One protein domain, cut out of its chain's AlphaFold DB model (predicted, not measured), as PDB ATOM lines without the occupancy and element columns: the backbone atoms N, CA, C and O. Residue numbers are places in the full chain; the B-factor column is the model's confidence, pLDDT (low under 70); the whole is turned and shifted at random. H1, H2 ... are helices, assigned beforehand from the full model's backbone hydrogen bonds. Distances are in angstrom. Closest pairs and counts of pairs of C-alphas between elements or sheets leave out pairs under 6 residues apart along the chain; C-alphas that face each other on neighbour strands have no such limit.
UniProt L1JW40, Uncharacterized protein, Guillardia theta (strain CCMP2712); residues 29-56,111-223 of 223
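This is residues 29 to 56 and 111 to 223 of the 223 residues of an uncharacterized protein of Guillardia theta (strain CCMP2712) (UniProt L1JW40). Five long helices run side by side: H1, H4, H3 and H5 make a four-cornered core, and H2 packs outside on H3. The printed part has 141 residues, five named helices and no named strand: all helix. It is compact, radius of gyration of the C-alphas 15.6 A, spanning 45 by 29 by 19 A.

H1, residues 29 to 54, 35.4 A long, begins at C-alpha (18.725, 2.319, -6.949). H2 is 111 to 138, 40.1 A; H3 145 to 167, 33.1 A; H4 171 to 198, 40.5 A. H5, 202 to 222, 28.6 A, ends at C-alpha (37.475, -1.459, -8.742).

The hub H3 forms hairpins with H4, closest C-alphas Ala 150 and Val 188, 5.6 A, and with H2, Phe 121 and Leu 156, 6.8 A. H2 is apart from H1 and H4. In H3 and H4 every O i to N i+4 pair is within hydrogen-bond range.

The printed part has one cut, between residues 56 and 111, and the C-alphas of Lys 56 and His 111 are 49.6 A apart across it. In this model 51 printed residues have pLDDT under 70, among them residues 111 to 129.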
ATOM      1  N   GLN A  29      18.771   0.972  -6.377       75.25
ATOM      2  CA  GLN A  29      18.725   2.319  -6.949       75.25
ATOM      3  C   GLN A  29      19.958   3.152  -6.579       75.25
ATOM      4  O   GLN A  29      20.525   3.803  -7.450       75.25
ATOM      5  N   GLN A  30      20.409   3.107  -5.322       71.38
ATOM      6  CA  GLN A  30      21.629   3.792  -4.891       71.38
ATOM      7  C   GLN A  30      22.861   3.225  -5.601       71.38
ATOM      8  O   GLN A  30      23.672   3.997  -6.094       71.38
ATOM      9  N   ILE A  31      22.968   1.903  -5.745       72.19
ATOM     10  CA  ILE A  31      24.068   1.271  -6.493       72.19
ATOM     11  C   ILE A  31      24.067   1.754  -7.955       72.19
ATOM     12  O   ILE A  31      25.088   2.216  -8.460       72.19
ATOM     13  N   VAL A  32      22.916   1.732  -8.631       76.12
ATOM     14  CA  VAL A  32      22.803   2.192 -10.027       76.12
ATOM     15  C   VAL A  32      23.138   3.679 -10.164       76.12
ATOM     16  O   VAL A  32      23.846   4.068 -11.089       76.12
ATOM     17  N   ILE A  33      22.686   4.520  -9.236       70.19
ATOM     18  CA  ILE A  33      22.983   5.960  -9.247       70.19
ATOM     19  C   ILE A  33      24.484   6.226  -9.077       70.19
ATOM     20  O   ILE A  33      25.004   7.212  -9.592       70.19
ATOM     21  N   VAL A  34      25.188   5.356  -8.364       67.88
ATOM     22  CA  VAL A  34      26.555   5.624  -7.902       67.88
ATOM     23  C   VAL A  34      27.591   5.017  -8.816       67.88
ATOM     24  O   VAL A  34      28.615   5.642  -9.058       67.88
ATOM     25  N   TYR A  35      27.324   3.831  -9.344       70.88
ATOM     26  CA  TYR A  35      28.231   3.161 -10.268       70.88
ATOM     27  C   TYR A  35      27.739   3.284 -11.708       70.88
ATOM     28  O   TYR A  35      28.524   3.558 -12.612       70.88
ATOM     29  N   GLY A  36      26.428   3.154 -11.924       71.81
ATOM     30  CA  GLY A  36      25.819   3.183 -13.254       71.81
ATOM     31  C   GLY A  36      25.851   4.565 -13.901       71.81
ATOM     32  O   GLY A  36      26.279   4.677 -15.048       71.81
ATOM     33  N   ILE A  37      25.460   5.627 -13.179       69.75
ATOM     34  CA  ILE A  37      25.507   6.992 -13.736       69.75
ATOM     35  C   ILE A  37      26.943   7.366 -14.093       69.75
ATOM     36  O   ILE A  37      27.159   7.745 -15.239       69.75
ATOM     37  N   PRO A  38      27.951   7.233 -13.212       67.81
ATOM     38  CA  PRO A  38      29.291   7.663 -13.580       67.81
ATOM     39  C   PRO A  38      29.902   6.830 -14.709       67.81
ATOM     40  O   PRO A  38      30.531   7.397 -15.596       67.81
ATOM     41  N   LEU A  39      29.637   5.522 -14.760       71.00
ATOM     42  CA  LEU A  39      30.061   4.693 -15.888       71.00
ATOM     43  C   LEU A  39      29.439   5.176 -17.208       71.00
ATOM     44  O   LEU A  39      30.159   5.419 -18.176       71.00
ATOM     45  N   LEU A  40      28.116   5.384 -17.238       77.25
ATOM     46  CA  LEU A  40      27.410   5.940 -18.398       77.25
ATOM     47  C   LEU A  40      27.995   7.297 -18.808       77.25
ATOM     48  O   LEU A  40      28.180   7.582 -19.988       77.25
ATOM     49  N   MET A  41      28.324   8.121 -17.823       70.12
ATOM     50  CA  MET A  41      28.921   9.434 -18.010       70.12
ATOM     51  C   MET A  41      30.336   9.374 -18.614       70.12
ATOM     52  O   MET A  41      30.652  10.206 -19.468       70.12
ATOM     53  N   SER A  42      31.158   8.382 -18.249       69.00
ATOM     54  CA  SER A  42      32.453   8.118 -18.905       69.00
ATOM     55  C   SER A  42      32.275   7.709 -20.356       69.00
ATOM     56  O   SER A  42      32.982   8.210 -21.229       69.00
ATOM     57  N   PHE A  43      31.297   6.840 -20.630       78.81
ATOM     58  CA  PHE A  43      30.960   6.439 -21.995       78.81
ATOM     59  C   PHE A  43      30.513   7.631 -22.841       78.81
ATOM     60  O   PHE A  43      30.980   7.791 -23.969       78.81
ATOM     61  N   LEU A  44      29.676   8.515 -22.291       77.88
ATOM     62  CA  LEU A  44      29.303   9.758 -22.965       77.88
ATOM     63  C   LEU A  44      30.533  10.625 -23.246       77.88
ATOM     64  O   LEU A  44      30.659  11.140 -24.350       77.88
ATOM     65  N   GLY A  45      31.483  10.739 -22.318       74.25
ATOM     66  CA  GLY A  45      32.717  11.489 -22.561       74.25
ATOM     67  C   GLY A  45      33.545  10.966 -23.727       74.25
ATOM     68  O   GLY A  45      34.054  11.766 -24.515       74.25
ATOM     69  N   ILE A  46      33.611   9.645 -23.898       77.25
ATOM     70  CA  ILE A  46      34.239   9.024 -25.071       77.25
ATOM     71  C   ILE A  46      33.486   9.430 -26.342       77.25
ATOM     72  O   ILE A  46      34.109   9.919 -27.282       77.25
ATOM     73  N   ILE A  47      32.154   9.313 -26.350       83.06
ATOM     74  CA  ILE A  47      31.310   9.676 -27.503       83.06
ATOM     75  C   ILE A  47      31.493  11.150 -27.882       83.06
ATOM     76  O   ILE A  47      31.703  11.455 -29.050       83.06
ATOM     77  N   PHE A  48      31.460  12.067 -26.915       79.56
ATOM     78  CA  PHE A  48      31.627  13.503 -27.162       79.56
ATOM     79  C   PHE A  48      33.032  13.843 -27.664       79.56
ATOM     80  O   PHE A  48      33.182  14.670 -28.557       79.56
ATOM     81  N   THR A  49      34.070  13.199 -27.136       74.81
ATOM     82  CA  THR A  49      35.443  13.436 -27.602       74.81
ATOM     83  C   THR A  49      35.637  12.913 -29.024       74.81
ATOM     84  O   THR A  49      36.169  13.629 -29.867       74.81
ATOM     85  N   LEU A  50      35.169  11.692 -29.315       80.06
ATOM     86  CA  LEU A  50      35.237  11.105 -30.654       80.06
ATOM     87  C   LEU A  50      34.380  11.883 -31.655       80.06
ATOM     88  O   LEU A  50      34.835  12.139 -32.762       80.06
ATOM     89  N   GLY A  51      33.181  12.312 -31.256       81.81
ATOM     90  CA  GLY A  51      32.311  13.157 -32.070       81.81
ATOM     91  C   GLY A  51      32.947  14.510 -32.374       81.81
ATOM     92  O   GLY A  51      32.963  14.931 -33.523       81.81
ATOM     93  N   GLY A  52      33.558  15.161 -31.378       78.12
ATOM     94  CA  GLY A  52      34.290  16.413 -31.587       78.12
ATOM     95  C   GLY A  52      35.494  16.242 -32.514       78.12
ATOM     96  O   GLY A  52      35.720  17.076 -33.386       78.12
ATOM     97  N   ALA A  53      36.234  15.142 -32.364       76.06
ATOM     98  CA  ALA A  53      37.366  14.811 -33.221       76.06
ATOM     99  C   ALA A  53      36.948  14.449 -34.660       76.06
ATOM    100  O   ALA A  53      37.663  14.786 -35.599       76.06
ATOM    101  N   ALA A  54      35.796  13.797 -34.845       79.12
ATOM    102  CA  ALA A  54      35.234  13.465 -36.155       79.12
ATOM    103  C   ALA A  54      34.631  14.690 -36.866       79.12
ATOM    104  O   ALA A  54      34.765  14.825 -38.078       79.12
ATOM    105  N   ASP A  55      34.030  15.615 -36.111       75.56
ATOM    106  CA  ASP A  55      33.510  16.900 -36.606       75.56
ATOM    107  C   ASP A  55      34.616  17.909 -36.947       75.56
ATOM    108  O   ASP A  55      34.339  19.046 -37.357       75.56
ATOM    109  N   LYS A  56      35.881  17.541 -36.727       65.88
ATOM    110  CA  LYS A  56      37.018  18.408 -36.981       65.88
ATOM    111  C   LYS A  56      37.106  18.701 -38.478       65.88
ATOM    112  O   LYS A  56      37.520  17.873 -39.280       65.88
ATOM    113  N   HIS A 111      37.100   7.656  11.857       61.66
ATOM    114  CA  HIS A 111      38.395   8.284  11.597       61.66
ATOM    115  C   HIS A 111      39.257   7.454  10.644       61.66
ATOM    116  O   HIS A 111      39.786   8.013   9.687       61.66
ATOM    117  N   CYS A 112      39.333   6.133  10.822       62.62
ATOM    118  CA  CYS A 112      40.049   5.248   9.901       62.62
ATOM    119  C   CYS A 112      39.452   5.283   8.489       62.62
ATOM    120  O   CYS A 112      40.204   5.355   7.517       62.62
ATOM    121  N   LYS A 113      38.117   5.313   8.354       62.53
ATOM    122  CA  LYS A 113      37.458   5.539   7.059       62.53
ATOM    123  C   LYS A 113      37.865   6.892   6.479       62.53
ATOM    124  O   LYS A 113      38.402   6.930   5.379       62.53
ATOM    125  N   GLY A 114      37.711   7.986   7.232       62.84
ATOM    126  CA  GLY A 114      38.090   9.335   6.790       62.84
ATOM    127  C   GLY A 114      39.552   9.460   6.343       62.84
ATOM    128  O   GLY A 114      39.829  10.121   5.344       62.84
ATOM    129  N   ILE A 115      40.476   8.784   7.033       66.81
ATOM    130  CA  ILE A 115      41.902   8.737   6.683       66.81
ATOM    131  C   ILE A 115      42.129   7.936   5.398       66.81
ATOM    132  O   ILE A 115      42.858   8.408   4.533       66.81
ATOM    133  N   ARG A 116      41.493   6.767   5.226       65.69
ATOM    134  CA  ARG A 116      41.581   5.982   3.975       65.69
ATOM    135  C   ARG A 116      41.056   6.774   2.779       65.69
ATOM    136  O   ARG A 116      41.657   6.738   1.711       65.69
ATOM    137  N   ILE A 117      39.986   7.533   2.989       63.25
ATOM    138  CA  ILE A 117      39.383   8.419   1.990       63.25
ATOM    139  C   ILE A 117      40.362   9.524   1.603       63.25
ATOM    140  O   ILE A 117      40.690   9.704   0.433       63.25
ATOM    141  N   PHE A 118      40.892  10.232   2.596       67.25
ATOM    142  CA  PHE A 118      41.873  11.282   2.363       67.25
ATOM    143  C   PHE A 118      43.145  10.744   1.688       67.25
ATOM    144  O   PHE A 118      43.652  11.361   0.757       67.25
ATOM    145  N   ALA A 119      43.625   9.567   2.095       67.12
ATOM    146  CA  ALA A 119      44.758   8.902   1.465       67.12
ATOM    147  C   ALA A 119      44.470   8.552  -0.002       67.12
ATOM    148  O   ALA A 119      45.307   8.833  -0.853       67.12
ATOM    149  N   GLY A 120      43.283   8.025  -0.321       65.25
ATOM    150  CA  GLY A 120      42.852   7.778  -1.701       65.25
ATOM    151  C   GLY A 120      42.843   9.058  -2.540       65.25
ATOM    152  O   GLY A 120      43.422   9.090  -3.624       65.25
ATOM    153  N   PHE A 121      42.293  10.148  -2.001       67.25
ATOM    154  CA  PHE A 121      42.317  11.465  -2.643       67.25
ATOM    155  C   PHE A 121      43.748  11.963  -2.911       67.25
ATOM    156  O   PHE A 121      44.060  12.417  -4.017       67.25
ATOM    157  N   VAL A 122      44.636  11.864  -1.916       69.69
ATOM    158  CA  VAL A 122      46.042  12.279  -2.030       69.69
ATOM    159  C   VAL A 122      46.785  11.418  -3.048       69.69
ATOM    160  O   VAL A 122      47.476  11.970  -3.901       69.69
ATOM    161  N   ILE A 123      46.609  10.096  -3.020       69.94
ATOM    162  CA  ILE A 123      47.231   9.166  -3.973       69.94
ATOM    163  C   ILE A 123      46.765   9.475  -5.395       69.94
ATOM    164  O   ILE A 123      47.601   9.635  -6.277       69.94
ATOM    165  N   MET A 124      45.463   9.648  -5.624       66.12
ATOM    166  CA  MET A 124      44.929  10.007  -6.945       66.12
ATOM    167  C   MET A 124      45.455  11.364  -7.423       66.12
ATOM    168  O   MET A 124      45.791  11.533  -8.596       66.12
ATOM    169  N   THR A 125      45.602  12.326  -6.509       67.06
ATOM    170  CA  THR A 125      46.193  13.637  -6.809       67.06
ATOM    171  C   THR A 125      47.682  13.533  -7.143       67.06
ATOM    172  O   THR A 125      48.145  14.215  -8.057       67.06
ATOM    173  N   LEU A 126      48.433  12.671  -6.452       69.62
ATOM    174  CA  LEU A 126      49.847  12.403  -6.722       69.62
ATOM    175  C   LEU A 126      50.035  11.670  -8.049       69.62
ATOM    176  O   LEU A 126      50.854  12.102  -8.852       69.62
ATOM    177  N   ILE A 127      49.242  10.628  -8.319       69.56
ATOM    178  CA  ILE A 127      49.216   9.930  -9.613       69.56
ATOM    179  C   ILE A 127      48.951  10.940 -10.723       69.56
ATOM    180  O   ILE A 127      49.680  10.969 -11.710       69.56
ATOM    181  N   ARG A 128      47.975  11.837 -10.532       67.50
ATOM    182  CA  ARG A 128      47.702  12.922 -11.475       67.50
ATOM    183  C   ARG A 128      48.908  13.840 -11.649       67.50
ATOM    184  O   ARG A 128      49.268  14.125 -12.782       67.50
ATOM    185  N   ALA A 129      49.526  14.309 -10.567       68.00
ATOM    186  CA  ALA A 129      50.670  15.217 -10.633       68.00
ATOM    187  C   ALA A 129      51.879  14.574 -11.333       68.00
ATOM    188  O   ALA A 129      52.526  15.223 -12.153       68.00
ATOM    189  N   VAL A 130      52.150  13.295 -11.059       73.50
ATOM    190  CA  VAL A 130      53.223  12.518 -11.690       73.50
ATOM    191  C   VAL A 130      52.911  12.268 -13.159       73.50
ATOM    192  O   VAL A 130      53.747  12.570 -14.003       73.50
ATOM    193  N   ALA A 131      51.710  11.791 -13.486       68.94
ATOM    194  CA  ALA A 131      51.293  11.568 -14.867       68.94
ATOM    195  C   ALA A 131      51.357  12.865 -15.681       68.94
ATOM    196  O   ALA A 131      51.911  12.861 -16.776       68.94
ATOM    197  N   TYR A 132      50.886  13.981 -15.113       66.44
ATOM    198  CA  TYR A 132      50.956  15.308 -15.725       66.44
ATOM    199  C   TYR A 132      52.403  15.755 -15.929       66.44
ATOM    200  O   TYR A 132      52.759  16.180 -17.018       66.44
ATOM    201  N   SER A 133      53.267  15.592 -14.922       67.81
ATOM    202  CA  SER A 133      54.687  15.947 -15.029       67.81
ATOM    203  C   SER A 133      55.399  15.102 -16.087       67.81
ATOM    204  O   SER A 133      56.114  15.645 -16.918       67.81
ATOM    205  N   LEU A 134      55.169  13.786 -16.118       70.69
ATOM    206  CA  LEU A 134      55.793  12.878 -17.083       70.69
ATOM    207  C   LEU A 134      55.319  13.121 -18.522       70.69
ATOM    208  O   LEU A 134      56.129  13.023 -19.443       70.69
ATOM    209  N   THR A 135      54.039  13.446 -18.718       64.38
ATOM    210  CA  THR A 135      53.481  13.735 -20.051       64.38
ATOM    211  C   THR A 135      53.882  15.124 -20.551       64.38
ATOM    212  O   THR A 135      54.386  15.233 -21.667       64.38
ATOM    213  N   LEU A 136      53.791  16.173 -19.723       61.81
ATOM    214  CA  LEU A 136      54.208  17.530 -20.113       61.81
ATOM    215  C   LEU A 136      55.709  17.692 -20.316       61.81
ATOM    216  O   LEU A 136      56.111  18.502 -21.149       61.81
ATOM    217  N   LEU A 137      56.535  16.962 -19.560       57.09
ATOM    218  CA  LEU A 137      57.989  17.034 -19.714       57.09
ATOM    219  C   LEU A 137      58.474  16.355 -20.997       57.09
ATOM    220  O   LEU A 137      59.551  16.700 -21.475       57.09
ATOM    221  N   LYS A 138      57.711  15.406 -21.555       57.12
ATOM    222  CA  LYS A 138      58.126  14.660 -22.752       57.12
ATOM    223  C   LYS A 138      57.539  15.189 -24.055       57.12
ATOM    224  O   LYS A 138      58.205  15.060 -25.076       57.12
ATOM    225  N   SER A 139      56.362  15.814 -24.043       56.00
ATOM    226  CA  SER A 139      55.787  16.422 -25.251       56.00
ATOM    227  C   SER A 139      54.498  17.178 -24.939       56.00
ATOM    228  O   SER A 139      53.560  16.611 -24.377       56.00
ATOM    229  N   LYS A 140      54.392  18.424 -25.396       59.69
ATOM    230  CA  LYS A 140      53.117  19.154 -25.359       59.69
ATOM    231  C   LYS A 140      52.095  18.637 -26.385       59.69
ATOM    232  O   LYS A 140      50.922  18.957 -26.249       59.69
ATOM    233  N   ASP A 141      52.536  17.789 -27.318       62.94
ATOM    234  CA  ASP A 141      51.771  17.396 -28.510       62.94
ATOM    235  C   ASP A 141      51.313  15.920 -28.503       62.94
ATOM    236  O   ASP A 141      50.806  15.424 -29.498       62.94
ATOM    237  N   ILE A 142      51.510  15.166 -27.409       69.50
ATOM    238  CA  ILE A 142      51.057  13.754 -27.344       69.50
ATOM    239  C   ILE A 142      49.676  13.624 -26.689       69.50
ATOM    240  O   ILE A 142      48.944  12.671 -26.968       69.50
ATOM    241  N   MET A 143      49.306  14.552 -25.801       70.44
ATOM    242  CA  MET A 143      48.119  14.409 -24.959       70.44
ATOM    243  C   MET A 143      47.457  15.760 -24.657       70.44
ATOM    244  O   MET A 143      48.112  16.707 -24.229       70.44
ATOM    245  N   SER A 144      46.136  15.819 -24.809       73.88
ATOM    246  CA  SER A 144      45.284  16.899 -24.319       73.88
ATOM    247  C   SER A 144      45.218  16.910 -22.788       73.88
ATOM    248  O   SER A 144      44.582  16.075 -22.135       73.88
ATOM    249  N   ASP A 145      45.838  17.932 -22.207       69.94
ATOM    250  CA  ASP A 145      45.827  18.229 -20.777       69.94
ATOM    251  C   ASP A 145      44.416  18.481 -20.225       69.94
ATOM    252  O   ASP A 145      44.124  18.129 -19.083       69.94
ATOM    253  N   HIS A 146      43.523  19.042 -21.039       70.56
ATOM    254  CA  HIS A 146      42.150  19.355 -20.652       70.56
ATOM    255  C   HIS A 146      41.305  18.088 -20.493       70.56
ATOM    256  O   HIS A 146      40.626  17.939 -19.477       70.56
ATOM    257  N   VAL A 147      41.379  17.165 -21.460       68.81
ATOM    258  CA  VAL A 147      40.656  15.881 -21.412       68.81
ATOM    259  C   VAL A 147      41.160  15.044 -20.236       68.81
ATOM    260  O   VAL A 147      40.367  14.506 -19.459       68.81
ATOM    261  N   PHE A 148      42.478  15.006 -20.039       73.94
ATOM    262  CA  PHE A 148      43.095  14.299 -18.920       73.94
ATOM    263  C   PHE A 148      42.688  14.875 -17.554       73.94
ATOM    264  O   PHE A 148      42.301  14.137 -16.643       73.94
ATOM    265  N   LEU A 149      42.724  16.205 -17.408       74.56
ATOM    266  CA  LEU A 149      42.298  16.885 -16.185       74.56
ATOM    267  C   LEU A 149      40.825  16.604 -15.885       74.56
ATOM    268  O   LEU A 149      40.474  16.316 -14.739       74.56
ATOM    269  N   ALA A 150      39.977  16.652 -16.906       70.50
ATOM    270  CA  ALA A 150      38.548  16.438 -16.781       70.50
ATOM    271  C   ALA A 150      38.211  15.024 -16.267       70.50
ATOM    272  O   ALA A 150      37.431  14.883 -15.319       70.50
ATOM    273  N   LEU A 151      38.872  13.991 -16.803       74.12
ATOM    274  CA  LEU A 151      38.749  12.607 -16.322       74.12
ATOM    275  C   LEU A 151      39.229  12.454 -14.872       74.12
ATOM    276  O   LEU A 151      38.566  11.809 -14.061       74.12
ATOM    277  N   SER A 152      40.325  13.121 -14.500       76.50
ATOM    278  CA  SER A 152      40.820  13.076 -13.117       76.50
ATOM    279  C   SER A 152      39.832  13.682 -12.109       76.50
ATOM    280  O   SER A 152      39.634  13.137 -11.024       76.50
ATOM    281  N   VAL A 153      39.170  14.791 -12.462       72.75
ATOM    282  CA  VAL A 153      38.178  15.445 -11.593       72.75
ATOM    283  C   VAL A 153      36.916  14.589 -11.480       72.75
ATOM    284  O   VAL A 153      36.379  14.449 -10.381       72.75
ATOM    285  N   SER A 154      36.484  13.969 -12.583       73.44
ATOM    286  CA  SER A 154      35.386  12.990 -12.599       73.44
ATOM    287  C   SER A 154      35.643  11.845 -11.612       73.44
ATOM    288  O   SER A 154      34.796  11.564 -10.761       73.44
ATOM    289  N   ALA A 155      36.830  11.234 -11.655       74.56
ATOM    290  CA  ALA A 155      37.178  10.132 -10.760       74.56
ATOM    291  C   ALA A 155      37.184  10.546  -9.278       74.56
ATOM    292  O   ALA A 155      36.637   9.834  -8.437       74.56
ATOM    293  N   LEU A 156      37.714  11.731  -8.951       74.38
ATOM    294  CA  LEU A 156      37.682  12.257  -7.579       74.38
ATOM    295  C   LEU A 156      36.248  12.488  -7.074       74.38
ATOM    296  O   LEU A 156      35.946  12.193  -5.918       74.38
ATOM    297  N   CYS A 157      35.350  12.977  -7.931       71.12
ATOM    298  CA  CYS A 157      33.949  13.188  -7.557       71.12
ATOM    299  C   CYS A 157      33.214  11.868  -7.289       71.12
ATOM    300  O   CYS A 157      32.408  11.792  -6.362       71.12
ATOM    301  N   ARG A 158      33.507  10.817  -8.062       72.75
ATOM    302  CA  ARG A 158      32.947   9.472  -7.840       72.75
ATOM    303  C   ARG A 158      33.426   8.859  -6.551       72.75
ATOM    304  O   ARG A 158      32.623   8.292  -5.821       72.75
ATOM    305  N   PHE A 159      34.714   9.004  -6.277       73.06
ATOM    306  CA  PHE A 159      35.294   8.532  -5.038       73.06
ATOM    307  C   PHE A 159      34.595   9.170  -3.831       73.06
ATOM    308  O   PHE A 159      34.152   8.466  -2.928       73.06
ATOM    309  N   GLU A 160      34.378  10.487  -3.848       70.00
ATOM    310  CA  GLU A 160      33.609  11.151  -2.788       70.00
ATOM    311  C   GLU A 160      32.144  10.690  -2.737       70.00
ATOM    312  O   GLU A 160      31.603  10.502  -1.648       70.00
ATOM    313  N   LEU A 161      31.495  10.447  -3.881       70.31
ATOM    314  CA  LEU A 161      30.126   9.922  -3.918       70.31
ATOM    315  C   LEU A 161      30.032   8.524  -3.287       70.31
ATOM    316  O   LEU A 161      29.150   8.294  -2.460       70.31
ATOM    317  N   HIS A 162      30.952   7.624  -3.641       73.81
ATOM    318  CA  HIS A 162      31.056   6.271  -3.090       73.81
ATOM    319  C   HIS A 162      31.134   6.322  -1.560       73.81
ATOM    320  O   HIS A 162      30.319   5.756  -0.832       73.81
ATOM    321  N   VAL A 163      32.068   7.129  -1.077       69.75
ATOM    322  CA  VAL A 163      32.312   7.367   0.341       69.75
ATOM    323  C   VAL A 163      31.095   7.928   1.065       69.75
ATOM    324  O   VAL A 163      30.812   7.555   2.209       69.75
ATOM    325  N   CYS A 164      30.371   8.842   0.419       67.25
ATOM    326  CA  CYS A 164      29.160   9.418   0.978       67.25
ATOM    327  C   CYS A 164      28.103   8.345   1.251       67.25
ATOM    328  O   CYS A 164      27.444   8.430   2.284       67.25
ATOM    329  N   LEU A 165      27.978   7.319   0.408       68.12
ATOM    330  CA  LEU A 165      27.006   6.239   0.626       68.12
ATOM    331  C   LEU A 165      27.464   5.260   1.693       68.12
ATOM    332  O   LEU A 165      26.647   4.804   2.486       68.12
ATOM    333  N   GLU A 166      28.760   4.947   1.726       68.50
ATOM    334  CA  GLU A 166      29.317   4.046   2.737       68.50
ATOM    335  C   GLU A 166      29.271   4.640   4.150       68.50
ATOM    336  O   GLU A 166      29.300   3.909   5.145       68.50
ATOM    337  N   THR A 167      29.271   5.973   4.249       66.12
ATOM    338  CA  THR A 167      29.376   6.688   5.527       66.12
ATOM    339  C   THR A 167      28.048   7.301   5.968       66.12
ATOM    340  O   THR A 167      27.813   7.435   7.170       66.12
ATOM    341  N   TYR A 168      27.167   7.674   5.035       63.47
ATOM    342  CA  TYR A 168      25.912   8.360   5.338       63.47
ATOM    343  C   TYR A 168      24.727   7.728   4.613       63.47
ATOM    344  O   TYR A 168      24.626   7.755   3.393       63.47
ATOM    345  N   HIS A 169      23.721   7.327   5.385       65.19
ATOM    346  CA  HIS A 169      22.406   6.946   4.855       65.19
ATOM    347  C   HIS A 169      21.505   8.159   4.548       65.19
ATOM    348  O   HIS A 169      20.305   8.018   4.317       65.19
ATOM    349  N   SER A 170      22.048   9.384   4.573       67.88
ATOM    350  CA  SER A 170      21.258  10.587   4.321       67.88
ATOM    351  C   SER A 170      20.997  10.750   2.829       67.88
ATOM    352  O   SER A 170      21.862  11.206   2.078       67.88
ATOM    353  N   ASN A 171      19.761  10.460   2.416       70.56
ATOM    354  CA  ASN A 171      19.305  10.639   1.037       70.56
ATOM    355  C   ASN A 171      19.622  12.039   0.488       70.56
ATOM    356  O   ASN A 171      19.980  12.157  -0.678       70.56
ATOM    357  N   ARG A 172      19.569  13.099   1.310       72.81
ATOM    358  CA  ARG A 172      19.877  14.474   0.867       72.81
ATOM    359  C   ARG A 172      21.331  14.653   0.428       72.81
ATOM    360  O   ARG A 172      21.587  15.342  -0.551       72.81
ATOM    361  N   LEU A 173      22.270  14.044   1.151       68.19
ATOM    362  CA  LEU A 173      23.702  14.157   0.868       68.19
ATOM    363  C   LEU A 173      24.067  13.368  -0.395       68.19
ATOM    364  O   LEU A 173      24.811  13.869  -1.231       68.19
ATOM    365  N   ILE A 174      23.445  12.198  -0.571       72.38
ATOM    366  CA  ILE A 174      23.544  11.396  -1.797       72.38
ATOM    367  C   ILE A 174      23.010  12.191  -2.996       72.38
ATOM    368  O   ILE A 174      23.728  12.350  -3.974       72.38
ATOM    369  N   HIS A 175      21.806  12.770  -2.907       75.25
ATOM    370  CA  HIS A 175      21.228  13.561  -4.003       75.25
ATOM    371  C   HIS A 175      22.093  14.772  -4.373       75.25
ATOM    372  O   HIS A 175      22.310  15.027  -5.556       75.25
ATOM    373  N   LEU A 176      22.613  15.503  -3.379       73.25
ATOM    374  CA  LEU A 176      23.504  16.639  -3.617       73.25
ATOM    375  C   LEU A 176      24.784  16.199  -4.341       73.25
ATOM    376  O   LEU A 176      25.157  16.803  -5.345       73.25
ATOM    377  N   ALA A 177      25.427  15.132  -3.863       71.94
ATOM    378  CA  ALA A 177      26.643  14.605  -4.468       71.94
ATOM    379  C   ALA A 177      26.392  14.079  -5.895       71.94
ATOM    380  O   ALA A 177      27.176  14.366  -6.798       71.94
ATOM    381  N   THR A 178      25.269  13.393  -6.136       74.06
ATOM    382  CA  THR A 178      24.854  12.954  -7.477       74.06
ATOM    383  C   THR A 178      24.620  14.141  -8.412       74.06
ATOM    384  O   THR A 178      25.110  14.126  -9.539       74.06
ATOM    385  N   MET A 179      23.919  15.186  -7.959       78.88
ATOM    386  CA  MET A 179      23.658  16.387  -8.761       78.88
ATOM    387  C   MET A 179      24.956  17.116  -9.122       78.88
ATOM    388  O   MET A 179      25.153  17.488 -10.277       78.88
ATOM    389  N   MET A 180      25.863  17.286  -8.156       73.06
ATOM    390  CA  MET A 180      27.172  17.892  -8.407       73.06
ATOM    391  C   MET A 180      27.985  17.077  -9.412       73.06
ATOM    392  O   MET A 180      28.548  17.650 -10.342       73.06
ATOM    393  N   ASN A 181      28.003  15.751  -9.266       72.94
ATOM    394  CA  ASN A 181      28.697  14.866 -10.197       72.94
ATOM    395  C   ASN A 181      28.107  14.971 -11.613       72.94
ATOM    396  O   ASN A 181      28.847  15.118 -12.580       72.94
ATOM    397  N   PHE A 182      26.778  14.995 -11.737       78.31
ATOM    398  CA  PHE A 182      26.104  15.176 -13.023       78.31
ATOM    399  C   PHE A 182      26.499  16.493 -13.707       78.31
ATOM    400  O   PHE A 182      26.893  16.484 -14.871       78.31
ATOM    401  N   ILE A 183      26.460  17.618 -12.981       78.31
ATOM    402  CA  ILE A 183      26.858  18.932 -13.515       78.31
ATOM    403  C   ILE A 183      28.319  18.906 -13.974       78.31
ATOM    404  O   ILE A 183      28.624  19.339 -15.085       78.31
ATOM    405  N   ILE A 184      29.214  18.368 -13.141       73.44
ATOM    406  CA  ILE A 184      30.644  18.271 -13.451       73.44
ATOM    407  C   ILE A 184      30.854  17.473 -14.730       73.44
ATOM    408  O   ILE A 184      31.568  17.939 -15.615       73.44
ATOM    409  N   VAL A 185      30.195  16.324 -14.868       73.69
ATOM    410  CA  VAL A 185      30.295  15.510 -16.076       73.69
ATOM    411  C   VAL A 185      29.811  16.268 -17.305       73.69
ATOM    412  O   VAL A 185      30.496  16.253 -18.323       73.69
ATOM    413  N   VAL A 186      28.642  16.908 -17.249       78.94
ATOM    414  CA  VAL A 186      28.101  17.634 -18.409       78.94
ATOM    415  C   VAL A 186      29.087  18.711 -18.857       78.94
ATOM    416  O   VAL A 186      29.402  18.803 -20.044       78.94
ATOM    417  N   CYS A 187      29.640  19.478 -17.913       74.50
ATOM    418  CA  CYS A 187      30.657  20.482 -18.212       74.50
ATOM    419  C   CYS A 187      31.943  19.867 -18.785       74.50
ATOM    420  O   CYS A 187      32.506  20.410 -19.734       74.50
ATOM    421  N   VAL A 188      32.393  18.735 -18.238       74.00
ATOM    422  CA  VAL A 188      33.559  17.978 -18.718       74.00
ATOM    423  C   VAL A 188      33.349  17.486 -20.147       74.00
ATOM    424  O   VAL A 188      34.207  17.712 -20.992       74.00
ATOM    425  N   ASN A 189      32.206  16.877 -20.451       76.94
ATOM    426  CA  ASN A 189      31.922  16.315 -21.771       76.94
ATOM    427  C   ASN A 189      31.749  17.404 -22.831       76.94
ATOM    428  O   ASN A 189      32.289  17.279 -23.930       76.94
ATOM    429  N   ALA A 190      31.078  18.508 -22.487       78.12
ATOM    430  CA  ALA A 190      30.999  19.677 -23.356       78.12
ATOM    431  C   ALA A 190      32.394  20.251 -23.645       78.12
ATOM    432  O   ALA A 190      32.716  20.559 -24.794       78.12
ATOM    433  N   ASN A 191      33.249  20.346 -22.624       76.25
ATOM    434  CA  ASN A 191      34.619  20.797 -22.814       76.25
ATOM    435  C   ASN A 191      35.442  19.821 -23.654       76.25
ATOM    436  O   ASN A 191      36.160  20.272 -24.538       76.25
ATOM    437  N   ASN A 192      35.319  18.512 -23.427       75.12
ATOM    438  CA  ASN A 192      36.021  17.493 -24.204       75.12
ATOM    439  C   ASN A 192      35.649  17.573 -25.686       75.12
ATOM    440  O   ASN A 192      36.542  17.568 -26.526       75.12
ATOM    441  N   TYR A 193      34.364  17.746 -26.007       81.25
ATOM    442  CA  TYR A 193      33.907  17.950 -27.382       81.25
ATOM    443  C   TYR A 193      34.526  19.198 -28.019       81.25
ATOM    444  O   TYR A 193      35.141  19.114 -29.079       81.25
ATOM    445  N   VAL A 194      34.413  20.359 -27.363       79.00
ATOM    446  CA  VAL A 194      34.968  21.627 -27.878       79.00
ATOM    447  C   VAL A 194      36.491  21.530 -28.019       79.00
ATOM    448  O   VAL A 194      37.069  22.001 -28.996       79.00
ATOM    449  N   THR A 195      37.149  20.887 -27.063       73.75
ATOM    450  CA  THR A 195      38.603  20.738 -27.024       73.75
ATOM    451  C   THR A 195      39.109  19.822 -28.139       73.75
ATOM    452  O   THR A 195      40.013  20.210 -28.882       73.75
ATOM    453  N   ALA A 196      38.474  18.663 -28.319       76.25
ATOM    454  CA  ALA A 196      38.773  17.735 -29.406       76.25
ATOM    455  C   ALA A 196      38.498  18.353 -30.784       76.25
ATOM    456  O   ALA A 196      39.285  18.178 -31.710       76.25
ATOM    457  N   ARG A 197      37.420  19.137 -30.907       80.31
ATOM    458  CA  ARG A 197      37.032  19.773 -32.170       80.31
ATOM    459  C   ARG A 197      37.967  20.901 -32.599       80.31
ATOM    460  O   ARG A 197      38.277  21.008 -33.781       80.31
ATOM    461  N   TYR A 198      38.393  21.762 -31.673       77.19
ATOM    462  CA  TYR A 198      39.049  23.031 -32.029       77.19
ATOM    463  C   TYR A 198      40.524  23.146 -31.626       77.19
ATOM    464  O   TYR A 198      41.212  24.032 -32.138       77.19
ATOM    465  N   PHE A 199      41.025  22.316 -30.704       76.31
ATOM    466  CA  PHE A 199      42.326  22.571 -30.070       76.31
ATOM    467  C   PHE A 199      43.343  21.441 -30.192       76.31
ATOM    468  O   PHE A 199      44.532  21.756 -30.185       76.31
ATOM    469  N   HIS A 200      42.901  20.192 -30.348       78.25
ATOM    470  CA  HIS A 200      43.777  19.017 -30.382       78.25
ATOM    471  C   HIS A 200      43.586  18.164 -31.628       78.25
ATOM    472  O   HIS A 200      42.581  18.261 -32.338       78.25
ATOM    473  N   THR A 201      44.574  17.330 -31.933       79.06
ATOM    474  CA  THR A 201      44.411  16.258 -32.922       79.06
ATOM    475  C   THR A 201      43.525  15.142 -32.365       79.06
ATOM    476  O   THR A 201      43.341  14.995 -31.150       79.06
ATOM    477  N   THR A 202      42.939  14.352 -33.265       78.06
ATOM    478  CA  THR A 202      42.184  13.150 -32.888       78.06
ATOM    479  C   THR A 202      43.068  12.199 -32.090       78.06
ATOM    480  O   THR A 202      42.636  11.683 -31.064       78.06
ATOM    481  N   GLU A 203      44.324  12.036 -32.509       80.44
ATOM    482  CA  GLU A 203      45.314  11.200 -31.830       80.44
ATOM    483  C   GLU A 203      45.596  11.684 -30.401       80.44
ATOM    484  O   GLU A 203      45.453  10.907 -29.458       80.44
ATOM    485  N   GLU A 204      45.882  12.975 -30.208       78.06
ATOM    486  CA  GLU A 204      46.070  13.571 -28.876       78.06
ATOM    487  C   GLU A 204      44.850  13.341 -27.977       78.06
ATOM    488  O   GLU A 204      44.979  12.998 -26.798       78.06
ATOM    489  N   SER A 205      43.648  13.514 -28.527       79.44
ATOM    490  CA  SER A 205      42.388  13.363 -27.794       79.44
ATOM    491  C   SER A 205      42.139  11.904 -27.387       79.44
ATOM    492  O   SER A 205      41.777  11.638 -26.240       79.44
ATOM    493  N   VAL A 206      42.392  10.951 -28.290       80.06
ATOM    494  CA  VAL A 206      42.259   9.507 -28.035       80.06
ATOM    495  C   VAL A 206      43.303   9.026 -27.027       80.06
ATOM    496  O   VAL A 206      42.947   8.327 -26.079       80.06
ATOM    497  N   ASN A 207      44.561   9.450 -27.156       81.31
ATOM    498  CA  ASN A 207      45.618   9.116 -26.198       81.31
ATOM    499  C   ASN A 207      45.281   9.627 -24.790       81.31
ATOM    500  O   ASN A 207      45.469   8.912 -23.805       81.31
ATOM    501  N   SER A 208      44.708  10.831 -24.692       78.56
ATOM    502  CA  SER A 208      44.254  11.409 -23.417       78.56
ATOM    503  C   SER A 208      43.117  10.624 -22.790       78.56
ATOM    504  O   SER A 208      43.130  10.384 -21.582       78.56
ATOM    505  N   LEU A 209      42.139  10.223 -23.607       78.81
ATOM    506  CA  LEU A 209      41.030   9.388 -23.166       78.81
ATOM    507  C   LEU A 209      41.531   8.046 -22.646       78.81
ATOM    508  O   LEU A 209      41.179   7.667 -21.536       78.81
ATOM    509  N   LEU A 210      42.366   7.347 -23.420       81.62
ATOM    510  CA  LEU A 210      42.915   6.047 -23.037       81.62
ATOM    511  C   LEU A 210      43.721   6.156 -21.743       81.62
ATOM    512  O   LEU A 210      43.488   5.397 -20.805       81.62
ATOM    513  N   CYS A 211      44.625   7.132 -21.659       80.62
ATOM    514  CA  CYS A 211      45.452   7.338 -20.477       80.62
ATOM    515  C   CYS A 211      44.603   7.679 -19.246       80.62
ATOM    516  O   CYS A 211      44.754   7.055 -18.197       80.62
ATOM    517  N   GLY A 212      43.665   8.621 -19.370       76.19
ATOM    518  CA  GLY A 212      42.780   8.992 -18.269       76.19
ATOM    519  C   GLY A 212      41.845   7.855 -17.851       76.19
ATOM    520  O   GLY A 212      41.615   7.662 -16.659       76.19
ATOM    521  N   PHE A 213      41.360   7.051 -18.798       78.94
ATOM    522  CA  PHE A 213      40.524   5.892 -18.496       78.94
ATOM    523  C   PHE A 213      41.306   4.820 -17.722       78.94
ATOM    524  O   PHE A 213      40.856   4.353 -16.676       78.94
ATOM    525  N   LEU A 214      42.515   4.483 -18.180       80.19
ATOM    526  CA  LEU A 214      43.384   3.507 -17.518       80.19
ATOM    527  C   LEU A 214      43.822   3.964 -16.120       80.19
ATOM    528  O   LEU A 214      43.878   3.149 -15.203       80.19
ATOM    529  N   LEU A 215      44.137   5.252 -15.951       76.94
ATOM    530  CA  LEU A 215      44.684   5.780 -14.698       76.94
ATOM    531  C   LEU A 215      43.627   6.168 -13.668       76.94
ATOM    532  O   LEU A 215      43.920   6.131 -12.474       76.94
ATOM    533  N   PHE A 216      42.432   6.574 -14.096       77.00
ATOM    534  CA  PHE A 216      41.442   7.150 -13.184       77.00
ATOM    535  C   PHE A 216      40.123   6.388 -13.155       77.00
ATOM    536  O   PHE A 216      39.561   6.182 -12.081       77.00
ATOM    537  N   GLU A 217      39.638   5.947 -14.312       74.62
ATOM    538  CA  GLU A 217      38.323   5.318 -14.422       74.62
ATOM    539  C   GLU A 217      38.366   3.853 -13.976       74.62
ATOM    540  O   GLU A 217      37.584   3.464 -13.111       74.62
ATOM    541  N   ILE A 218      39.326   3.058 -14.466       73.69
ATOM    542  CA  ILE A 218      39.471   1.653 -14.046       73.69
ATOM    543  C   ILE A 218      39.719   1.549 -12.531       73.69
ATOM    544  O   ILE A 218      38.928   0.882 -11.860       73.69
ATOM    545  N   PRO A 219      40.717   2.237 -11.937       69.56
ATOM    546  CA  PRO A 219      40.943   2.144 -10.496       69.56
ATOM    547  C   PRO A 219      39.749   2.650  -9.683       69.56
ATOM    548  O   PRO A 219      39.412   2.054  -8.664       69.56
ATOM    549  N   GLY A 220      39.071   3.699 -10.165       66.25
ATOM    550  CA  GLY A 220      37.877   4.252  -9.530       66.25
ATOM    551  C   GLY A 220      36.638   3.351  -9.590       66.25
ATOM    552  O   GLY A 220      35.702   3.596  -8.840       66.25
ATOM    553  N   THR A 221      36.613   2.335 -10.461       65.31
ATOM    554  CA  THR A 221      35.519   1.341 -10.537       65.31
ATOM    555  C   THR A 221      35.791   0.056  -9.758       65.31
ATOM    556  O   THR A 221      34.847  -0.648  -9.415       65.31
ATOM    557  N   ILE A 222      37.065  -0.266  -9.503       64.19
ATOM    558  CA  ILE A 222      37.475  -1.459  -8.742       64.19
ATOM    559  C   ILE A 222      37.439  -1.193  -7.226       64.19
ATOM    560  O   ILE A 222      37.295  -2.135  -6.447       64.19
ATOM    561  N   CYS A 223      37.592   0.071  -6.825       54.16
ATOM    562  CA  CYS A 223      37.487   0.526  -5.437       54.16
ATOM    563  C   CYS A 223      36.026   0.679  -5.004       54.16
ATOM    564  O   CYS A 223      35.742   0.274  -3.858       54.16
TER     565      CYS A 223